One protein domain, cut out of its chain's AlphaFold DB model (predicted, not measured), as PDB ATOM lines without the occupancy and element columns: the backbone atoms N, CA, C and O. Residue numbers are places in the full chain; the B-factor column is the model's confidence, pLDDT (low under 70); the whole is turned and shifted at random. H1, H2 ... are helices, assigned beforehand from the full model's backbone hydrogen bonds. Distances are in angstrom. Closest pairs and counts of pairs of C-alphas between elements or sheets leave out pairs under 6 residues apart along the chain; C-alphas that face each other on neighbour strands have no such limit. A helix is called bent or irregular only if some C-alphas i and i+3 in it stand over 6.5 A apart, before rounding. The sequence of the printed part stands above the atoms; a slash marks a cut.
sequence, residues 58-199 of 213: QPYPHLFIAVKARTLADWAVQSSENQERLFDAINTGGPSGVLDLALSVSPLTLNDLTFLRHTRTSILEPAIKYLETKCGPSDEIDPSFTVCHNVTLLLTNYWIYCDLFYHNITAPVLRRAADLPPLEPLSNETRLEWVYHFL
ATOM      1  N   GLN A  58     -12.626  12.407  15.164       65.75
ATOM      2  CA  GLN A  58     -11.937  11.568  16.140       65.75
ATOM      3  C   GLN A  58     -10.430  11.677  15.883       65.75
ATOM      4  O   GLN A  58     -10.046  11.727  14.710       65.75
ATOM      5  N   PRO A  59      -9.572  11.713  16.919       65.69
ATOM      6  CA  PRO A  59      -9.870  11.447  18.324       65.69
ATOM      7  C   PRO A  59     -10.308  12.705  19.084       65.69
ATOM      8  O   PRO A  59      -9.593  13.710  19.148       65.69
ATOM      9  N   TYR A  60     -11.479  12.626  19.710       69.06
ATOM     10  CA  TYR A  60     -11.920  13.605  20.701       69.06
ATOM     11  C   TYR A  60     -11.222  13.352  22.056       69.06
ATOM     12  O   TYR A  60     -10.960  12.190  22.376       69.06
ATOM     13  N   PRO A  61     -10.896  14.372  22.879       80.50
ATOM     14  CA  PRO A  61     -10.895  15.824  22.622       80.50
ATOM     15  C   PRO A  61      -9.635  16.344  21.902       80.50
ATOM     16  O   PRO A  61      -9.554  17.518  21.540       80.50
ATOM     17  N   HIS A  62      -8.649  15.475  21.688       87.94
ATOM     18  CA  HIS A  62      -7.286  15.812  21.276       87.94
ATOM     19  C   HIS A  62      -7.204  16.658  19.999       87.94
ATOM     20  O   HIS A  62      -6.417  17.597  19.945       87.94
ATOM     21  N   LEU A  63      -8.035  16.404  18.983       87.44
ATOM     22  CA  LEU A  63      -7.997  17.212  17.758       87.44
ATOM     23  C   LEU A  63      -8.342  18.687  17.990       87.44
ATOM     24  O   LEU A  63      -7.719  19.557  17.386       87.44
ATOM     25  N   PHE A  64      -9.298  18.989  18.868       88.31
ATOM     26  CA  PHE A  64      -9.642  20.381  19.172       88.31
ATOM     27  C   PHE A  64      -8.550  21.063  19.983       88.31
ATOM     28  O   PHE A  64      -8.225  22.222  19.718       88.31
ATOM     29  N   ILE A  65      -7.933  20.323  20.910       91.88
ATOM     30  CA  ILE A  65      -6.751  20.800  21.627       91.88
ATOM     31  C   ILE A  65      -5.643  21.113  20.622       91.88
ATOM     32  O   ILE A  65      -5.068  22.189  20.696       91.88
ATOM     33  N   ALA A  66      -5.392  20.241  19.643       92.88
ATOM     34  CA  ALA A  66      -4.335  20.428  18.651       92.88
ATOM     35  C   ALA A  66      -4.512  21.725  17.852       92.88
ATOM     36  O   ALA A  66      -3.574  22.503  17.714       92.88
ATOM     37  N   VAL A  67      -5.740  22.015  17.415       92.69
ATOM     38  CA  VAL A  67      -6.055  23.256  16.688       92.69
ATOM     39  C   VAL A  67      -5.818  24.504  17.542       92.69
ATOM     40  O   VAL A  67      -5.404  25.538  17.023       92.69
ATOM     41  N   LYS A  68      -6.067  24.425  18.853       94.19
ATOM     42  CA  LYS A  68      -5.927  25.563  19.775       94.19
ATOM     43  C   LYS A  68      -4.589  25.612  20.510       94.19
ATOM     44  O   LYS A  68      -4.288  26.636  21.121       94.19
ATOM     45  N   ALA A  69      -3.767  24.571  20.414       95.19
ATOM     46  CA  ALA A  69      -2.558  24.386  21.208       95.19
ATOM     47  C   ALA A  69      -1.589  25.561  21.074       95.19
ATOM     48  O   ALA A  69      -1.067  26.042  22.076       95.19
ATOM     49  N   ARG A  70      -1.408  26.087  19.854       94.69
ATOM     50  CA  ARG A  70      -0.525  27.235  19.627       94.69
ATOM     51  C   ARG A  70      -1.021  28.501  20.319       94.69
ATOM     52  O   ARG A  70      -0.253  29.179  20.984       94.69
ATOM     53  N   THR A  71      -2.311  28.803  20.177       95.06
ATOM     54  CA  THR A  71      -2.919  29.981  20.815       95.06
ATOM     55  C   THR A  71      -2.912  29.845  22.334       95.06
ATOM     56  O   THR A  71      -2.662  30.818  23.038       95.06
ATOM     57  N   LEU A  72      -3.143  28.631  22.841       96.06
ATOM     58  CA  LEU A  72      -3.039  28.326  24.263       96.06
ATOM     59  C   LEU A  72      -1.606  28.526  24.776       96.06
ATOM     60  O   LEU A  72      -1.430  29.117  25.836       96.06
ATOM     61  N   ALA A  73      -0.591  28.110  24.012       95.00
ATOM     62  CA  ALA A  73       0.815  28.349  24.337       95.00
ATOM     63  C   ALA A  73       1.144  29.843  24.385       95.00
ATOM     64  O   ALA A  73       1.689  30.313  25.384       95.00
ATOM     65  N   ASP A  74       0.755  30.584  23.343       94.94
ATOM     66  CA  ASP A  74       0.971  32.029  23.238       94.94
ATOM     67  C   ASP A  74       0.273  32.792  24.376       94.94
ATOM     68  O   ASP A  74       0.761  33.832  24.810       94.94
ATOM     69  N   TRP A  75      -0.866  32.298  24.871       96.25
ATOM     70  CA  TRP A  75      -1.554  32.835  26.049       96.25
ATOM     71  C   TRP A  75      -0.850  32.468  27.361       96.25
ATOM     72  O   TRP A  75      -0.678  33.325  28.233       96.25
ATOM     73  N   ALA A  76      -0.415  31.214  27.499       95.31
ATOM     74  CA  ALA A  76       0.192  30.704  28.723       95.31
ATOM     75  C   ALA A  76       1.494  31.437  29.065       95.31
ATOM     76  O   ALA A  76       1.723  31.791  30.215       95.31
ATOM     77  N   VAL A  77       2.318  31.760  28.068       93.75
ATOM     78  CA  VAL A  77       3.598  32.465  28.273       93.75
ATOM     79  C   VAL A  77       3.462  33.951  28.634       93.75
ATOM     80  O   VAL A  77       4.466  34.595  28.928       93.75
ATOM     81  N   GLN A  78       2.254  34.527  28.622       93.44
ATOM     82  CA  GLN A  78       2.056  35.956  28.917       93.44
ATOM     83  C   GLN A  78       2.149  36.294  30.408       93.44
ATOM     84  O   GLN A  78       2.433  37.442  30.747       93.44
ATOM     85  N   SER A  79       1.891  35.337  31.302       93.19
ATOM     86  CA  SER A  79       1.974  35.549  32.750       93.19
ATOM     87  C   SER A  79       2.210  34.236  33.493       93.19
ATOM     88  O   SER A  79       1.810  33.176  33.019       93.19
ATOM     89  N   SER A  80       2.821  34.300  34.677       92.56
ATOM     90  CA  SER A  80       3.016  33.123  35.533       92.56
ATOM     91  C   SER A  80       1.691  32.500  35.988       92.56
ATOM     92  O   SER A  80       1.591  31.282  36.062       92.56
ATOM     93  N   GLU A  81       0.658  33.316  36.216       94.56
ATOM     94  CA  GLU A  81      -0.690  32.847  36.566       94.56
ATOM     95  C   GLU A  81      -1.300  31.998  35.438       94.56
ATOM     96  O   GLU A  81      -1.884  30.946  35.688       94.56
ATOM     97  N   ASN A  82      -1.121  32.399  34.174       95.50
ATOM     98  CA  ASN A  82      -1.607  31.603  33.044       95.50
ATOM     99  C   ASN A  82      -0.861  30.265  32.927       95.50
ATOM    100  O   ASN A  82      -1.473  29.255  32.573       95.50
ATOM    101  N   GLN A  83       0.442  30.247  33.228       93.69
ATOM    102  CA  GLN A  83       1.224  29.008  33.250       93.69
ATOM    103  C   GLN A  83       0.736  28.056  34.342       93.69
ATOM    104  O   GLN A  83       0.572  26.870  34.070       93.69
ATOM    105  N   GLU A  84       0.451  28.573  35.541       94.31
ATOM    106  CA  GLU A  84      -0.100  27.792  36.653       94.31
ATOM    107  C   GLU A  84      -1.476  27.217  36.295       94.31
ATOM    108  O   GLU A  84      -1.699  26.017  36.416       94.31
ATOM    109  N   ARG A  85      -2.361  28.021  35.695       95.62
ATOM    110  CA  ARG A  85      -3.668  27.539  35.219       95.62
ATOM    111  C   ARG A  85      -3.561  26.448  34.157       95.62
ATOM    112  O   ARG A  85      -4.367  25.517  34.154       95.62
ATOM    113  N   LEU A  86      -2.603  26.560  33.234       95.00
ATOM    114  CA  LEU A  86      -2.341  25.510  32.248       95.00
ATOM    115  C   LEU A  86      -1.809  24.243  32.924       95.00
ATOM    116  O   LEU A  86      -2.239  23.143  32.584       95.00
ATOM    117  N   PHE A  87      -0.898  24.394  33.882       93.81
ATOM    118  CA  PHE A  87      -0.352  23.285  34.652       93.81
ATOM    119  C   PHE A  87      -1.445  22.539  35.429       93.81
ATOM    120  O   PHE A  87      -1.548  21.318  35.319       93.81
ATOM    121  N   ASP A  88      -2.327  23.264  36.114       94.00
ATOM    122  CA  ASP A  88      -3.461  22.691  36.842       94.00
ATOM    123  C   ASP A  88      -4.443  21.969  35.912       94.00
ATOM    124  O   ASP A  88      -4.931  20.883  36.239       94.00
ATOM    125  N   ALA A  89      -4.709  22.538  34.731       94.06
ATOM    126  CA  ALA A  89      -5.560  21.909  33.725       94.06
ATOM    127  C   ALA A  89      -4.967  20.586  33.215       94.06
ATOM    128  O   ALA A  89      -5.707  19.617  33.054       94.06
ATOM    129  N   ILE A  90      -3.646  20.527  33.013       91.75
ATOM    130  CA  ILE A  90      -2.923  19.310  32.613       91.75
ATOM    131  C   ILE A  90      -2.969  18.264  33.732       91.75
ATOM    132  O   ILE A  90      -3.331  17.120  33.471       91.75
ATOM    133  N   ASN A  91      -2.644  18.655  34.966       89.31
ATOM    134  CA  ASN A  91      -2.462  17.729  36.085       89.31
ATOM    135  C   ASN A  91      -3.792  17.208  36.663       89.31
ATOM    136  O   ASN A  91      -3.926  16.035  37.007       89.31
ATOM    137  N   THR A  92      -4.804  18.074  36.770       88.00
ATOM    138  CA  THR A  92      -6.088  17.726  37.407       88.00
ATOM    139  C   THR A  92      -7.195  17.462  36.392       88.00
ATOM    140  O   THR A  92      -8.029  16.583  36.601       88.00
ATOM    141  N   GLY A  93      -7.232  18.236  35.307       81.69
ATOM    142  CA  GLY A  93      -8.324  18.207  34.334       81.69
ATOM    143  C   GLY A  93      -8.139  17.209  33.190       81.69
ATOM    144  O   GLY A  93      -9.118  16.864  32.519       81.69
ATOM    145  N   GLY A  94      -6.908  16.748  32.949       87.00
ATOM    146  CA  GLY A  94      -6.574  15.882  31.822       87.00
ATOM    147  C   GLY A  94      -6.996  16.485  30.470       87.00
ATOM    148  O   GLY A  94      -7.106  17.709  30.331       87.00
ATOM    149  N   PRO A  95      -7.273  15.656  29.448       85.81
ATOM    150  CA  PRO A  95      -7.642  16.146  28.119       85.81
ATOM    151  C   PRO A  95      -8.883  17.043  28.084       85.81
ATOM    152  O   PRO A  95      -8.906  18.022  27.341       85.81
ATOM    153  N   SER A  96      -9.896  16.758  28.901       85.69
ATOM    154  CA  SER A  96     -11.107  17.583  28.955       85.69
ATOM    155  C   SER A  96     -10.834  18.952  29.579       85.69
ATOM    156  O   SER A  96     -11.207  19.962  28.994       85.69
ATOM    157  N   GLY A  97     -10.109  19.010  30.702       88.62
ATOM    158  CA  GLY A  97      -9.788  20.285  31.350       88.62
ATOM    159  C   GLY A  97      -8.871  21.175  30.510       88.62
ATOM    160  O   GLY A  97      -9.056  22.391  30.475       88.62
ATOM    161  N   VAL A  98      -7.928  20.582  29.770       92.44
ATOM    162  CA  VAL A  98      -7.101  21.328  28.807       92.44
ATOM    163  C   VAL A  98      -7.950  21.879  27.663       92.44
ATOM    164  O   VAL A  98      -7.751  23.026  27.263       92.44
ATOM    165  N   LEU A  99      -8.908  21.102  27.147       90.25
ATOM    166  CA  LEU A  99      -9.831  21.595  26.127       90.25
ATOM    167  C   LEU A  99     -10.684  22.751  26.665       90.25
ATOM    168  O   LEU A  99     -10.750  23.792  26.019       90.25
ATOM    169  N   ASP A 100     -11.279  22.610  27.848       90.25
ATOM    170  CA  ASP A 100     -12.110  23.655  28.458       90.25
ATOM    171  C   ASP A 100     -11.320  24.957  28.653       90.25
ATOM    172  O   ASP A 100     -11.795  26.045  28.307       90.25
ATOM    173  N   LEU A 101     -10.072  24.852  29.123       93.69
ATOM    174  CA  LEU A 101      -9.176  25.999  29.236       93.69
ATOM    175  C   LEU A 101      -8.885  26.612  27.860       93.69
ATOM    176  O   LEU A 101      -9.024  27.826  27.696       93.69
ATOM    177  N   ALA A 102      -8.542  25.795  26.861       93.31
ATOM    178  CA  ALA A 102      -8.273  26.258  25.501       93.31
ATOM    179  C   ALA A 102      -9.465  27.023  24.906       93.31
ATOM    180  O   ALA A 102      -9.282  28.084  24.310       93.31
ATOM    181  N   LEU A 103     -10.685  26.524  25.115       90.31
ATOM    182  CA  LEU A 103     -11.916  27.158  24.644       90.31
ATOM    183  C   LEU A 103     -12.261  28.435  25.411       90.31
ATOM    184  O   LEU A 103     -12.829  29.355  24.822       90.31
ATOM    185  N   SER A 104     -11.890  28.521  26.692       91.62
ATOM    186  CA  SER A 104     -12.043  29.749  27.482       91.62
ATOM    187  C   SER A 104     -11.129  30.879  26.989       91.62
ATOM    188  O   SER A 104     -11.508  32.048  27.045       91.62
ATOM    189  N   VAL A 105      -9.949  30.529  26.465       93.25
ATOM    190  CA  VAL A 105      -8.967  31.469  25.902       93.25
ATOM    191  C   VAL A 105      -9.318  31.841  24.461       93.25
ATOM    192  O   VAL A 105      -9.280  33.011  24.085       93.25
ATOM    193  N   SER A 106      -9.647  30.847  23.637       91.62
ATOM    194  CA  SER A 106      -9.956  31.015  22.218       91.62
ATOM    195  C   SER A 106     -11.104  30.085  21.822       91.62
ATOM    196  O   SER A 106     -10.875  28.899  21.556       91.62
ATOM    197  N   PRO A 107     -12.342  30.605  21.744       88.81
ATOM    198  CA  PRO A 107     -13.493  29.805  21.356       88.81
ATOM    199  C   PRO A 107     -13.338  29.200  19.953       88.81
ATOM    200  O   PRO A 107     -12.639  29.740  19.089       88.81
ATOM    201  N   LEU A 108     -14.011  28.072  19.710       85.12
ATOM    202  CA  LEU A 108     -14.023  27.438  18.391       85.12
ATOM    203  C   LEU A 108     -14.762  28.299  17.369       85.12
ATOM    204  O   LEU A 108     -15.853  28.812  17.622       85.12
ATOM    205  N   THR A 109     -14.171  28.403  16.185       84.69
ATOM    206  CA  THR A 109     -14.731  29.097  15.027       84.69
ATOM    207  C   THR A 109     -14.948  28.123  13.871       84.69
ATOM    208  O   THR A 109     -14.337  27.057  13.802       84.69
ATOM    209  N   LEU A 110     -15.782  28.495  12.897       78.56
ATOM    210  CA  LEU A 110     -15.939  27.704  11.669       78.56
ATOM    211  C   LEU A 110     -14.638  27.597  10.862       78.56
ATOM    212  O   LEU A 110     -14.417  26.595  10.180       78.56
ATOM    213  N   ASN A 111     -13.757  28.597  10.956       84.69
ATOM    214  CA  ASN A 111     -12.454  28.556  10.298       84.69
ATOM    215  C   ASN A 111     -11.563  27.474  10.915       84.69
ATOM    216  O   ASN A 111     -10.928  26.731  10.172       84.69
ATOM    217  N   ASP A 112     -11.582  27.332  12.244       86.88
ATOM    218  CA  ASP A 112     -10.862  26.267  12.956       86.88
ATOM    219  C   ASP A 112     -11.328  24.879  12.500       86.88
ATOM    220  O   ASP A 112     -10.518  23.992  12.247       86.88
ATOM    221  N   LEU A 113     -12.641  24.701  12.337       81.00
ATOM    222  CA  LEU A 113     -13.233  23.442  11.878       81.00
ATOM    223  C   LEU A 113     -12.916  23.147  10.412       81.00
ATOM    224  O   LEU A 113     -12.620  22.006  10.055       81.00
ATOM    225  N   THR A 114     -12.943  24.174   9.565       82.06
ATOM    226  CA  THR A 114     -12.555  24.056   8.155       82.06
ATOM    227  C   THR A 114     -11.085  23.665   8.037       82.06
ATOM    228  O   THR A 114     -10.748  22.736   7.299       82.06
ATOM    229  N   PHE A 115     -10.217  24.322   8.812       88.38
ATOM    230  CA  PHE A 115      -8.803  23.988   8.913       88.38
ATOM    231  C   PHE A 115      -8.607  22.551   9.402       88.38
ATOM    232  O   PHE A 115      -7.892  21.788   8.762       88.38
ATOM    233  N   LEU A 116      -9.293  22.149  10.474       87.12
ATOM    234  CA  LEU A 116      -9.205  20.799  11.021       87.12
ATOM    235  C   LEU A 116      -9.614  19.736   9.995       87.12
ATOM    236  O   LEU A 116      -8.893  18.758   9.803       87.12
ATOM    237  N   ARG A 117     -10.744  19.935   9.303       83.25
ATOM    238  CA  ARG A 117     -11.220  19.026   8.251       83.25
ATOM    239  C   ARG A 117     -10.195  18.910   7.127       83.25
ATOM    240  O   ARG A 117      -9.871  17.798   6.710       83.25
ATOM    241  N   HIS A 118      -9.663  20.040   6.664       87.00
ATOM    242  CA  HIS A 118      -8.641  20.051   5.627       87.00
ATOM    243  C   HIS A 118      -7.383  19.304   6.083       87.00
ATOM    244  O   HIS A 118      -7.032  18.306   5.464       87.00
ATOM    245  N   THR A 119      -6.773  19.715   7.198       89.25
ATOM    246  CA  THR A 119      -5.554  19.119   7.768       89.25
ATOM    247  C   THR A 119      -5.704  17.623   8.003       89.25
ATOM    248  O   THR A 119      -4.793  16.847   7.715       89.25
ATOM    249  N   ARG A 120      -6.874  17.183   8.473       85.69
ATOM    250  CA  ARG A 120      -7.142  15.762   8.641       85.69
ATOM    251  C   ARG A 120      -7.072  15.006   7.317       85.69
ATOM    252  O   ARG A 120      -6.321  14.044   7.219       85.69
ATOM    253  N   THR A 121      -7.831  15.448   6.319       86.25
ATOM    254  CA  THR A 121      -7.923  14.748   5.025       86.25
ATOM    255  C   THR A 121      -6.636  14.832   4.201       86.25
ATOM    256  O   THR A 121      -6.286  13.881   3.506       86.25
ATOM    257  N   SER A 122      -5.915  15.954   4.266       90.69
ATOM    258  CA  SER A 122      -4.738  16.198   3.427       90.69
ATOM    259  C   SER A 122      -3.422  15.752   4.060       90.69
ATOM    260  O   SER A 122      -2.494  15.414   3.326       90.69
ATOM    261  N   ILE A 123      -3.324  15.741   5.395       90.56
ATOM    262  CA  ILE A 123      -2.069  15.480   6.117       90.56
ATOM    263  C   ILE A 123      -2.211  14.287   7.062       90.56
ATOM    264  O   ILE A 123      -1.458  13.320   6.926       90.56
ATOM    265  N   LEU A 124      -3.155  14.329   8.010       89.69
ATOM    266  CA  LEU A 124      -3.210  13.325   9.080       89.69
ATOM    267  C   LEU A 124      -3.594  11.942   8.556       89.69
ATOM    268  O   LEU A 124      -2.899  10.986   8.860       89.69
ATOM    269  N   GLU A 125      -4.651  11.812   7.755       89.00
ATOM    270  CA  GLU A 125      -5.111  10.514   7.242       89.00
ATOM    271  C   GLU A 125      -4.054   9.806   6.375       89.00
ATOM    272  O   GLU A 125      -3.780   8.627   6.623       89.00
ATOM    273  N   PRO A 126      -3.377  10.483   5.422       91.62
ATOM    274  CA  PRO A 126      -2.243   9.888   4.715       91.62
ATOM    275  C   PRO A 126      -1.096   9.469   5.644       91.62
ATOM    276  O   PRO A 126      -0.532   8.387   5.466       91.62
ATOM    277  N   ALA A 127      -0.752  10.296   6.638       89.12
ATOM    278  CA  ALA A 127       0.322  10.001   7.585       89.12
ATOM    279  C   ALA A 127      -0.021   8.819   8.503       89.12
ATOM    280  O   ALA A 127       0.812   7.936   8.695       89.12
ATOM    281  N   ILE A 128      -1.252   8.767   9.016       88.12
ATOM    282  CA  ILE A 128      -1.781   7.663   9.824       88.12
ATOM    283  C   ILE A 128      -1.725   6.374   9.015       88.12
ATOM    284  O   ILE A 128      -1.103   5.419   9.462       88.12
ATOM    285  N   LYS A 129      -2.257   6.372   7.786       87.94
ATOM    286  CA  LYS A 129      -2.226   5.193   6.912       87.94
ATOM    287  C   LYS A 129      -0.800   4.699   6.667       87.94
ATOM    288  O   LYS A 129      -0.559   3.497   6.648       87.94
ATOM    289  N   TYR A 130       0.156   5.608   6.475       87.62
ATOM    290  CA  TYR A 130       1.561   5.239   6.329       87.62
ATOM    291  C   TYR A 130       2.132   4.628   7.617       87.62
ATOM    292  O   TYR A 130       2.753   3.566   7.571       87.62
ATOM    293  N   LEU A 131       1.907   5.263   8.767       83.94
ATOM    294  CA  LEU A 131       2.429   4.817  10.059       83.94
ATOM    295  C   LEU A 131       1.782   3.517  10.545       83.94
ATOM    296  O   LEU A 131       2.475   2.687  11.120       83.94
ATOM    297  N   GLU A 132       0.501   3.281  10.270       81.44
ATOM    298  CA  GLU A 132      -0.178   2.022  10.592       81.44
ATOM    299  C   GLU A 132       0.503   0.829   9.910       81.44
ATOM    300  O   GLU A 132       0.709  -0.194  10.555       81.44
ATOM    301  N   THR A 133       0.982   0.979   8.667       77.44
ATOM    302  CA  THR A 133       1.746  -0.086   7.980       77.44
ATOM    303  C   THR A 133       3.118  -0.380   8.595       77.44
ATOM    304  O   THR A 133       3.753  -1.367   8.229       77.44
ATOM    305  N   LYS A 134       3.618   0.491   9.478       74.44
ATOM    306  CA  LYS A 134       4.951   0.385  10.093       74.44
ATOM    307  C   LYS A 134       4.911   0.102  11.591       74.44
ATOM    308  O   LYS A 134       5.835  -0.522  12.101       74.44
ATOM    309  N   CYS A 135       3.888   0.594  12.278       68.94
ATOM    310  CA  CYS A 135       3.808   0.644  13.736       68.94
ATOM    311  C   CYS A 135       2.518   0.033  14.299       68.94
ATOM    312  O   CYS A 135       2.430  -0.120  15.517       68.94
ATOM    313  N   GLY A 136       1.524  -0.259  13.450       59.47
ATOM    314  CA  GLY A 136       0.264  -0.874  13.861       59.47
ATOM    315  C   GLY A 136       0.419  -2.362  14.198       59.47
ATOM    316  O   GLY A 136       1.477  -2.942  13.939       59.47
ATOM    317  N   PRO A 137      -0.618  -2.993  14.778       56.69
ATOM    318  CA  PRO A 137      -0.615  -4.425  15.049       56.69
ATOM    319  C   PRO A 137      -0.424  -5.163  13.724       56.69
ATOM    320  O   PRO A 137      -1.274  -5.114  12.837       56.69
ATOM    321  N   SER A 138       0.738  -5.780  13.558       52.25
ATOM    322  CA  SER A 138       1.029  -6.600  12.395       52.25
ATOM    323  C   SER A 138       0.726  -8.043  12.773       52.25
ATOM    324  O   SER A 138       1.314  -8.549  13.728       52.25
ATOM    325  N   ASP A 139      -0.112  -8.716  11.987       55.12
ATOM    326  CA  ASP A 139      -0.376 -10.157  12.117       55.12
ATOM    327  C   ASP A 139       0.905 -11.016  11.958       55.12
ATOM    328  O   ASP A 139       0.902 -12.206  12.265       55.12
ATOM    329  N   GLU A 140       2.015 -10.420  11.497       53.03
ATOM    330  CA  GLU A 140       3.304 -11.070  11.215       53.03
ATOM    331  C   GLU A 140       4.421 -10.751  12.233       53.03
ATOM    332  O   GLU A 140       5.543 -11.240  12.087       53.03
ATOM    333  N   ILE A 141       4.153  -9.949  13.271       53.38
ATOM    334  CA  ILE A 141       5.142  -9.586  14.299       53.38
ATOM    335  C   ILE A 141       4.693 -10.210  15.616       53.38
ATOM    336  O   ILE A 141       3.513 -10.171  15.953       53.38
ATOM    337  N   ASP A 142       5.645 -10.801  16.341       50.00
ATOM    338  CA  ASP A 142       5.446 -11.341  17.684       50.00
ATOM    339  C   ASP A 142       4.547 -10.395  18.520       50.00
ATOM    340  O   ASP A 142       4.887  -9.213  18.666       50.00
ATOM    341  N   PRO A 143       3.403 -10.865  19.060       52.41
ATOM    342  CA  PRO A 143       2.462 -10.049  19.837       52.41
ATOM    343  C   PRO A 143       3.091  -9.362  21.063       52.41
ATOM    344  O   PRO A 143       2.458  -8.502  21.674       52.41
ATOM    345  N   SER A 144       4.340  -9.691  21.406       52.88
ATOM    346  CA  SER A 144       5.150  -9.001  22.411       52.88
ATOM    347  C   SER A 144       5.638  -7.590  22.014       52.88
ATOM    348  O   SER A 144       6.094  -6.860  22.893       52.88
ATOM    349  N   PHE A 145       5.534  -7.169  20.739       50.78
ATOM    350  CA  PHE A 145       6.178  -5.943  20.221       50.78
ATOM    351  C   PHE A 145       5.260  -4.975  19.441       50.78
ATOM    352  O   PHE A 145       5.712  -4.277  18.531       50.78
ATOM    353  N   THR A 146       3.975  -4.863  19.795       55.03
ATOM    354  CA  THR A 146       3.133  -3.775  19.249       55.03
ATOM    355  C   THR A 146       3.672  -2.417  19.718       55.03
ATOM    356  O   THR A 146       3.480  -2.031  20.870       55.03
ATOM    357  N   VAL A 147       4.354  -1.686  18.824       62.25
ATOM    358  CA  VAL A 147       4.997  -0.390  19.131       62.25
ATOM    359  C   VAL A 147       3.958   0.694  19.433       62.25
ATOM    360  O   VAL A 147       4.190   1.546  20.287       62.25
ATOM    361  N   CYS A 148       2.803   0.677  18.754       67.69
ATOM    362  CA  CYS A 148       1.731   1.634  19.002       67.69
ATOM    363  C   CYS A 148       0.342   1.027  18.759       67.69
ATOM    364  O   CYS A 148       0.010   0.626  17.648       67.69
ATOM    365  N   HIS A 149      -0.502   1.030  19.792       68.38
ATOM    366  CA  HIS A 149      -1.883   0.541  19.705       68.38
ATOM    367  C   HIS A 149      -2.846   1.560  19.071       68.38
ATOM    368  O   HIS A 149      -3.911   1.184  18.592       68.38
ATOM    369  N   ASN A 150      -2.496   2.853  19.065       79.31
ATOM    370  CA  ASN A 150      -3.335   3.915  18.508       79.31
ATOM    371  C   ASN A 150      -2.477   5.010  17.855       79.31
ATOM    372  O   ASN A 150      -2.170   6.041  18.458       79.31
ATOM    373  N   VAL A 151      -2.101   4.768  16.596       82.75
ATOM    374  CA  VAL A 151      -1.281   5.677  15.777       82.75
ATOM    375  C   VAL A 151      -1.937   7.052  15.641       82.75
ATOM    376  O   VAL A 151      -1.262   8.078  15.725       82.75
ATOM    377  N   THR A 152      -3.259   7.081  15.484       85.19
ATOM    378  CA  THR A 152      -4.040   8.311  15.347       85.19
ATOM    379  C   THR A 152      -3.918   9.206  16.584       85.19
ATOM    380  O   THR A 152      -3.627  10.400  16.470       85.19
ATOM    381  N   LEU A 153      -4.114   8.640  17.779       84.94
ATOM    382  CA  LEU A 153      -3.987   9.373  19.038       84.94
ATOM    383  C   LEU A 153      -2.545   9.829  19.276       84.94
ATOM    384  O   LEU A 153      -2.328  10.978  19.654       84.94
ATOM    385  N   LEU A 154      -1.564   8.966  18.996       85.69
ATOM    386  CA  LEU A 154      -0.146   9.303  19.114       85.69
ATOM    387  C   LEU A 154       0.223  10.503  18.234       85.69
ATOM    388  O   LEU A 154       0.824  11.459  18.721       85.69
ATOM    389  N   LEU A 155      -0.161  10.479  16.954       88.31
ATOM    390  CA  LEU A 155       0.135  11.564  16.020       88.31
ATOM    391  C   LEU A 155      -0.560  12.867  16.433       88.31
ATOM    392  O   LEU A 155       0.032  13.940  16.340       88.31
ATOM    393  N   THR A 156      -1.792  12.772  16.938       89.94
ATOM    394  CA  THR A 156      -2.526  13.940  17.437       89.94
ATOM    395  C   THR A 156      -1.842  14.535  18.670       89.94
ATOM    396  O   THR A 156      -1.636  15.743  18.728       89.94
ATOM    397  N   ASN A 157      -1.415  13.706  19.627       90.06
ATOM    398  CA  ASN A 157      -0.661  14.158  20.801       90.06
ATOM    399  C   ASN A 157       0.699  14.750  20.439       90.06
ATOM    400  O   ASN A 157       1.111  15.741  21.040       90.06
ATOM    401  N   TYR A 158       1.377  14.191  19.437       90.12
ATOM    402  CA  TYR A 158       2.607  14.767  18.908       90.12
ATOM    403  C   TYR A 158       2.367  16.162  18.322       90.12
ATOM    404  O   TYR A 158       3.105  17.095  18.639       90.12
ATOM    405  N   TRP A 159       1.304  16.330  17.531       93.12
ATOM    406  CA  TRP A 159       0.919  17.640  17.011       93.12
ATOM    407  C   TRP A 159       0.632  18.633  18.148       93.12
ATOM    408  O   TRP A 159       1.239  19.706  18.175       93.12
ATOM    409  N   ILE A 160      -0.193  18.254  19.134       94.25
ATOM    410  CA  ILE A 160      -0.460  19.105  20.304       94.25
ATOM    411  C   ILE A 160       0.846  19.500  20.994       94.25
ATOM    412  O   ILE A 160       1.053  20.675  21.274       94.25
ATOM    413  N   TYR A 161       1.742  18.543  21.243       93.69
ATOM    414  CA  TYR A 161       3.007  18.790  21.930       93.69
ATOM    415  C   TYR A 161       3.869  19.824  21.197       93.69
ATOM    416  O   TYR A 161       4.395  20.753  21.813       93.69
ATOM    417  N   CYS A 162       4.007  19.684  19.877       93.69
ATOM    418  CA  CYS A 162       4.783  20.611  19.059       93.69
ATOM    419  C   CYS A 162       4.227  22.039  19.103       93.69
ATOM    420  O   CYS A 162       5.007  22.994  19.126       93.69
ATOM    421  N   ASP A 163       2.903  22.187  19.133       94.88
ATOM    422  CA  ASP A 163       2.260  23.496  19.162       94.88
ATOM    423  C   ASP A 163       2.198  24.103  20.563       94.88
ATOM    424  O   ASP A 163       2.473  25.296  20.706       94.88
ATOM    425  N   LEU A 164       1.922  23.299  21.590       95.19
ATOM    426  CA  LEU A 164       1.836  23.740  22.981       95.19
ATOM    427  C   LEU A 164       3.207  24.161  23.531       95.19
ATOM    428  O   LEU A 164       3.328  25.160  24.236       95.19
ATOM    429  N   PHE A 165       4.266  23.435  23.165       94.62
ATOM    430  CA  PHE A 165       5.640  23.708  23.605       94.62
ATOM    431  C   PHE A 165       6.489  24.389  22.532       94.62
ATOM    432  O   PHE A 165       7.722  24.359  22.573       94.62
ATOM    433  N   TYR A 166       5.848  25.054  21.572       93.44
ATOM    434  CA  TYR A 166       6.525  25.796  20.511       93.44
ATOM    435  C   TYR A 166       7.583  26.775  21.037       93.44
ATOM    436  O   TYR A 166       8.657  26.908  20.438       93.44
ATOM    437  N   HIS A 167       7.314  27.426  22.174       92.00
ATOM    438  CA  HIS A 167       8.248  28.361  22.803       92.00
ATOM    439  C   HIS A 167       9.522  27.695  23.330       92.00
ATOM    440  O   HIS A 167      10.557  28.353  23.416       92.00
ATOM    441  N   ASN A 168       9.484  26.393  23.616       90.69
ATOM    442  CA  ASN A 168      10.654  25.609  23.997       90.69
ATOM    443  C   ASN A 168      11.415  25.067  22.775       90.69
ATOM    444  O   ASN A 168      12.622  24.859  22.859       90.69
ATOM    445  N   ILE A 169      10.717  24.805  21.665       88.75
ATOM    446  CA  ILE A 169      11.257  24.051  20.523       88.75
ATOM    447  C   ILE A 169      11.741  24.988  19.411       88.75
ATOM    448  O   ILE A 169      12.924  25.012  19.080       88.75
ATOM    449  N   THR A 170      10.835  25.768  18.817       86.94
ATOM    450  CA  THR A 170      11.105  26.491  17.563       86.94
ATOM    451  C   THR A 170      11.220  27.998  17.774       86.94
ATOM    452  O   THR A 170      12.053  28.645  17.136       86.94
ATOM    453  N   ALA A 171      10.441  28.576  18.697       87.19
ATOM    454  CA  ALA A 171      10.467  30.019  18.942       87.19
ATOM    455  C   ALA A 171      11.860  30.572  19.306       87.19
ATOM    456  O   ALA A 171      12.188  31.653  18.819       87.19
ATOM    457  N   PRO A 172      12.719  29.880  20.088       87.69
ATOM    458  CA  PRO A 172      14.044  30.402  20.418       87.69
ATOM    459  C   PRO A 172      14.921  30.593  19.177       87.69
ATOM    460  O   PRO A 172      15.669  31.563  19.099       87.69
ATOM    461  N   VAL A 173      14.812  29.692  18.194       88.31
ATOM    462  CA  VAL A 173      15.553  29.781  16.929       88.31
ATOM    463  C   VAL A 173      15.026  30.945  16.090       88.31
ATOM    464  O   VAL A 173      15.811  31.763  15.615       88.31
ATOM    465  N   LEU A 174      13.701  31.063  15.965       88.00
ATOM    466  CA  LEU A 174      13.064  32.124  15.180       88.00
ATOM    467  C   LEU A 174      13.301  33.517  15.773       88.00
ATOM    468  O   LEU A 174      13.568  34.459  15.033       88.00
ATOM    469  N   ARG A 175      13.260  33.658  17.102       89.94
ATOM    470  CA  ARG A 175      13.505  34.942  17.776       89.94
ATOM    471  C   ARG A 175      14.960  35.377  17.674       89.94
ATOM    472  O   ARG A 175      15.198  36.555  17.447       89.94
ATOM    473  N   ARG A 176      15.916  34.440  17.760       88.69
ATOM    474  CA  ARG A 176      17.334  34.740  17.491       88.69
ATOM    475  C   ARG A 176      17.550  35.220  16.061       88.69
ATOM    476  O   ARG A 176      18.285  36.172  15.864       88.69
ATOM    477  N   ALA A 177      16.906  34.588  15.081       91.12
ATOM    478  CA  ALA A 177      17.006  35.011  13.684       91.12
ATOM    479  C   ALA A 177      16.382  36.398  13.420       91.12
ATOM    480  O   ALA A 177      16.722  37.035  12.429       91.12
ATOM    481  N   ALA A 178      15.475  36.846  14.292       90.88
ATOM    482  CA  ALA A 178      14.770  38.122  14.196       90.88
ATOM    483  C   ALA A 178      15.280  39.194  15.182       90.88
ATOM    484  O   ALA A 178      14.617  40.217  15.338       90.88
ATOM    485  N   ASP A 179      16.394  38.953  15.883       91.56
ATOM    486  CA  ASP A 179      16.949  39.841  16.920       91.56
ATOM    487  C   ASP A 179      15.937  40.256  18.013       91.56
ATOM    488  O   ASP A 179      15.983  41.354  18.572       91.56
ATOM    489  N   LEU A 180      15.003  39.359  18.346       89.81
ATOM    490  CA  LEU A 180      13.999  39.577  19.387       89.81
ATOM    491  C   LEU A 180      14.468  39.030  20.744       89.81
ATOM    492  O   LEU A 180      15.122  37.983  20.797       89.81
ATOM    493  N   PRO A 181      14.070  39.667  21.865       84.38
ATOM    494  CA  PRO A 181      14.419  39.180  23.193       84.38
ATOM    495  C   PRO A 181      13.839  37.778  23.429       84.38
ATOM    496  O   PRO A 181      12.756  37.467  22.904       84.38
ATOM    497  N   PRO A 182      14.534  36.932  24.211       79.56
ATOM    498  CA  PRO A 182      14.039  35.611  24.563       79.56
ATOM    499  C   PRO A 182      12.746  35.742  25.371       79.56
ATOM    500  O   PRO A 182      12.622  36.611  26.231       79.56
ATOM    501  N   LEU A 183      11.781  34.880  25.062       84.00
ATOM    502  CA  LEU A 183      10.561  34.732  25.842       84.00
ATOM    503  C   LEU A 183      10.762  33.577  26.818       84.00
ATOM    504  O   LEU A 183      11.335  32.560  26.421       84.00
ATOM    505  N   GLU A 184      10.302  33.731  28.056       87.44
ATOM    506  CA  GLU A 184      10.303  32.636  29.021       87.44
ATOM    507  C   GLU A 184       9.296  31.566  28.567       87.44
ATOM    508  O   GLU A 184       8.108  31.863  28.420       87.44
ATOM    509  N   PRO A 185       9.757  30.348  28.239       90.75
ATOM    510  CA  PRO A 185       8.881  29.295  27.757       90.75
ATOM    511  C   PRO A 185       8.240  28.537  28.928       90.75
ATOM    512  O   PRO A 185       8.609  28.731  30.084       90.75
ATOM    513  N   LEU A 186       7.323  27.614  28.623       90.75
ATOM    514  CA  LEU A 186       6.732  26.732  29.633       90.75
ATOM    515  C   LEU A 186       7.806  25.895  30.340       90.75
ATOM    516  O   LEU A 186       8.807  25.493  29.729       90.75
ATOM    517  N   SER A 187       7.580  25.619  31.624       90.75
ATOM    518  CA  SER A 187       8.538  24.906  32.464       90.75
ATOM    519  C   SER A 187       8.748  23.459  31.995       90.75
ATOM    520  O   SER A 187       7.904  22.839  31.338       90.75
ATOM    521  N   ASN A 188       9.903  22.889  32.351       91.12
ATOM    522  CA  ASN A 188      10.164  21.471  32.096       91.12
ATOM    523  C   ASN A 188       9.209  20.563  32.881       91.12
ATOM    524  O   ASN A 188       8.895  19.478  32.406       91.12
ATOM    525  N   GLU A 189       8.733  21.010  34.041       91.69
ATOM    526  CA  GLU A 189       7.758  20.284  34.850       91.69
ATOM    527  C   GLU A 189       6.427  20.147  34.103       91.69
ATOM    528  O   GLU A 189       5.958  19.032  33.898       91.69
ATOM    529  N   THR A 190       5.897  21.242  33.542       90.94
ATOM    530  CA  THR A 190       4.685  21.207  32.704       90.94
ATOM    531  C   THR A 190       4.839  20.263  31.509       90.94
ATOM    532  O   THR A 190       3.902  19.559  31.134       90.94
ATOM    533  N   ARG A 191       6.034  20.212  30.905       91.56
ATOM    534  CA  ARG A 191       6.331  19.293  29.793       91.56
ATOM    535  C   ARG A 191       6.332  17.830  30.216       91.56
ATOM    536  O   ARG A 191       5.885  16.989  29.439       91.56
ATOM    537  N   LEU A 192       6.873  17.525  31.391       90.00
ATOM    538  CA  LEU A 192       6.916  16.166  31.924       90.00
ATOM    539  C   LEU A 192       5.518  15.691  32.320       90.00
ATOM    540  O   LEU A 192       5.144  14.587  31.938       90.00
ATOM    541  N   GLU A 193       4.728  16.545  32.970       90.19
ATOM    542  CA  GLU A 193       3.328  16.245  33.290       90.19
ATOM    543  C   GLU A 193       2.504  15.992  32.026       90.19
ATOM    544  O   GLU A 193       1.746  15.028  31.958       90.19
ATOM    545  N   TRP A 194       2.711  16.783  30.966       90.06
ATOM    546  CA  TRP A 194       2.070  16.501  29.681       90.06
ATOM    547  C   TRP A 194       2.408  15.096  29.169       90.06
ATOM    548  O   TRP A 194       1.520  14.338  28.791       90.06
ATOM    549  N   VAL A 195       3.695  14.736  29.152       87.56
ATOM    550  CA  VAL A 195       4.140  13.407  28.704       87.56
ATOM    551  C   VAL A 195       3.509  12.309  29.558       87.56
ATOM    552  O   VAL A 195       3.045  11.321  29.003       87.56
ATOM    553  N   TYR A 196       3.450  12.499  30.875       84.25
ATOM    554  CA  TYR A 196       2.903  11.523  31.812       84.25
ATOM    555  C   TYR A 196       1.395  11.293  31.631       84.25
ATOM    556  O   TYR A 196       0.953  10.147  31.588       84.25
ATOM    557  N   HIS A 197       0.605  12.363  31.493       82.50
ATOM    558  CA  HIS A 197      -0.861  12.261  31.443       82.50
ATOM    559  C   HIS A 197      -1.424  12.009  30.039       82.50
ATOM    560  O   HIS A 197      -2.523  11.470  29.914       82.50
ATOM    561  N   PHE A 198      -0.716  12.409  28.976       82.56
ATOM    562  CA  PHE A 198      -1.285  12.454  27.621       82.56
ATOM    563  C   PHE A 198      -0.665  11.462  26.640       82.56
ATOM    564  O   PHE A 198      -1.290  11.165  25.618       82.56
ATOM    565  N   LEU A 199       0.535  10.935  26.900       76.62
ATOM    566  CA  LEU A 199       1.110   9.906  26.037       76.62
ATOM    567  C   LEU A 199       0.723   8.511  26.545       76.62
ATOM    568  O   LEU A 199       0.966   8.194  27.706       76.62
TER     569      LEU A 199
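What this domain is: This is residues 58 to 199 of the 213 residues of an uncharacterized protein of Grifola frondosa (UniProt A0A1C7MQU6). H1 and H4 lie side by side in the core; arm H2b of the bent helix H2 packs on H1, arm H2a folds back beside H2b, and H7 packs on H2a. Arm H3b of bent H3 crosses H4 near one end, beyond which loop residues 139 to 144 stick out. The printed part has 142 residues with seven named helices, H1 to H7 in order, and no named strand: all helix, compact, radius of gyration of the C-alphas 16.7 A, spans 52 by 36 by 34 A.

How they stand to each other: H2, residues 80 to 105, is one helix by its hydrogen bonds but bent, C-alphas 92 and 95 being 9.5 A apart. Its arms H2a, residues 80 to 92, and H2b, residues 95 to 105, touch, closest C-alphas Ala 89 and Gly 97 at 5.1 A. The hub H1, residues 62 to 76, is irregular, C-alphas 67 and 70 being 7.4 A apart; it touches H2b, closest C-alphas Ile 65 and Leu 99 at 5.5 A. H1 touches H4, residues 151 to 164, at a shallow tilt of 13 degrees, the same way, closest C-alphas Ala 66 and Ile 160 at 4.4 A. H7, residues 188 to 198, touches residues 87 to 91 of H2a, closest C-alphas Thr 190 and Phe 87 at 5.8 A. H1, H2a, H4 and H7 form an up and down bundle, each running against the one before; H1 and H2a touch only at the corner, C-alphas Ala 76 and Asn 82 at 4.8 A. H3, residues 110 to 135, one helix by its hydrogen bonds, is bent, C-alphas 122 and 125 being 6.9 A apart; its arm H3b, residues 125 to 135, touches residues 151 to 155 of H4, closest C-alphas Ile 128 and Thr 152 at 6.0 A. H5, residues 166 to 169, only just touches H1 with 3 pairs of C-alphas within 8 A, closest Tyr 166 and Arg 70 at 7.2 A; H6, residues 171 to 177, touches no helix. Every O i to N i+4 pair is within hydrogen-bond range in H2a, H2b, H3a (residues 110 to 122), H4, H6 and H7, against 9 of 11 in H1 and 5 of 7 in H3b; H5 is too short for one.

Where its parts are: H1 runs 18.3 A from C-alpha 62 at (-7.286, 15.812, 21.276); H4 measures 19.7 A, H2a and H3a 18.0 A each, and H7 15.2 A, ending at C-alpha 198 (-1.285, 12.454, 27.621).

The domain as a whole: The farthest C-alphas, Asp 139 and Asp 179, are 53.1 A apart. The printed part has no cut; the link H3 to H4 is long. Residues 58 to 60 and 135 to 149 have pLDDT under 70.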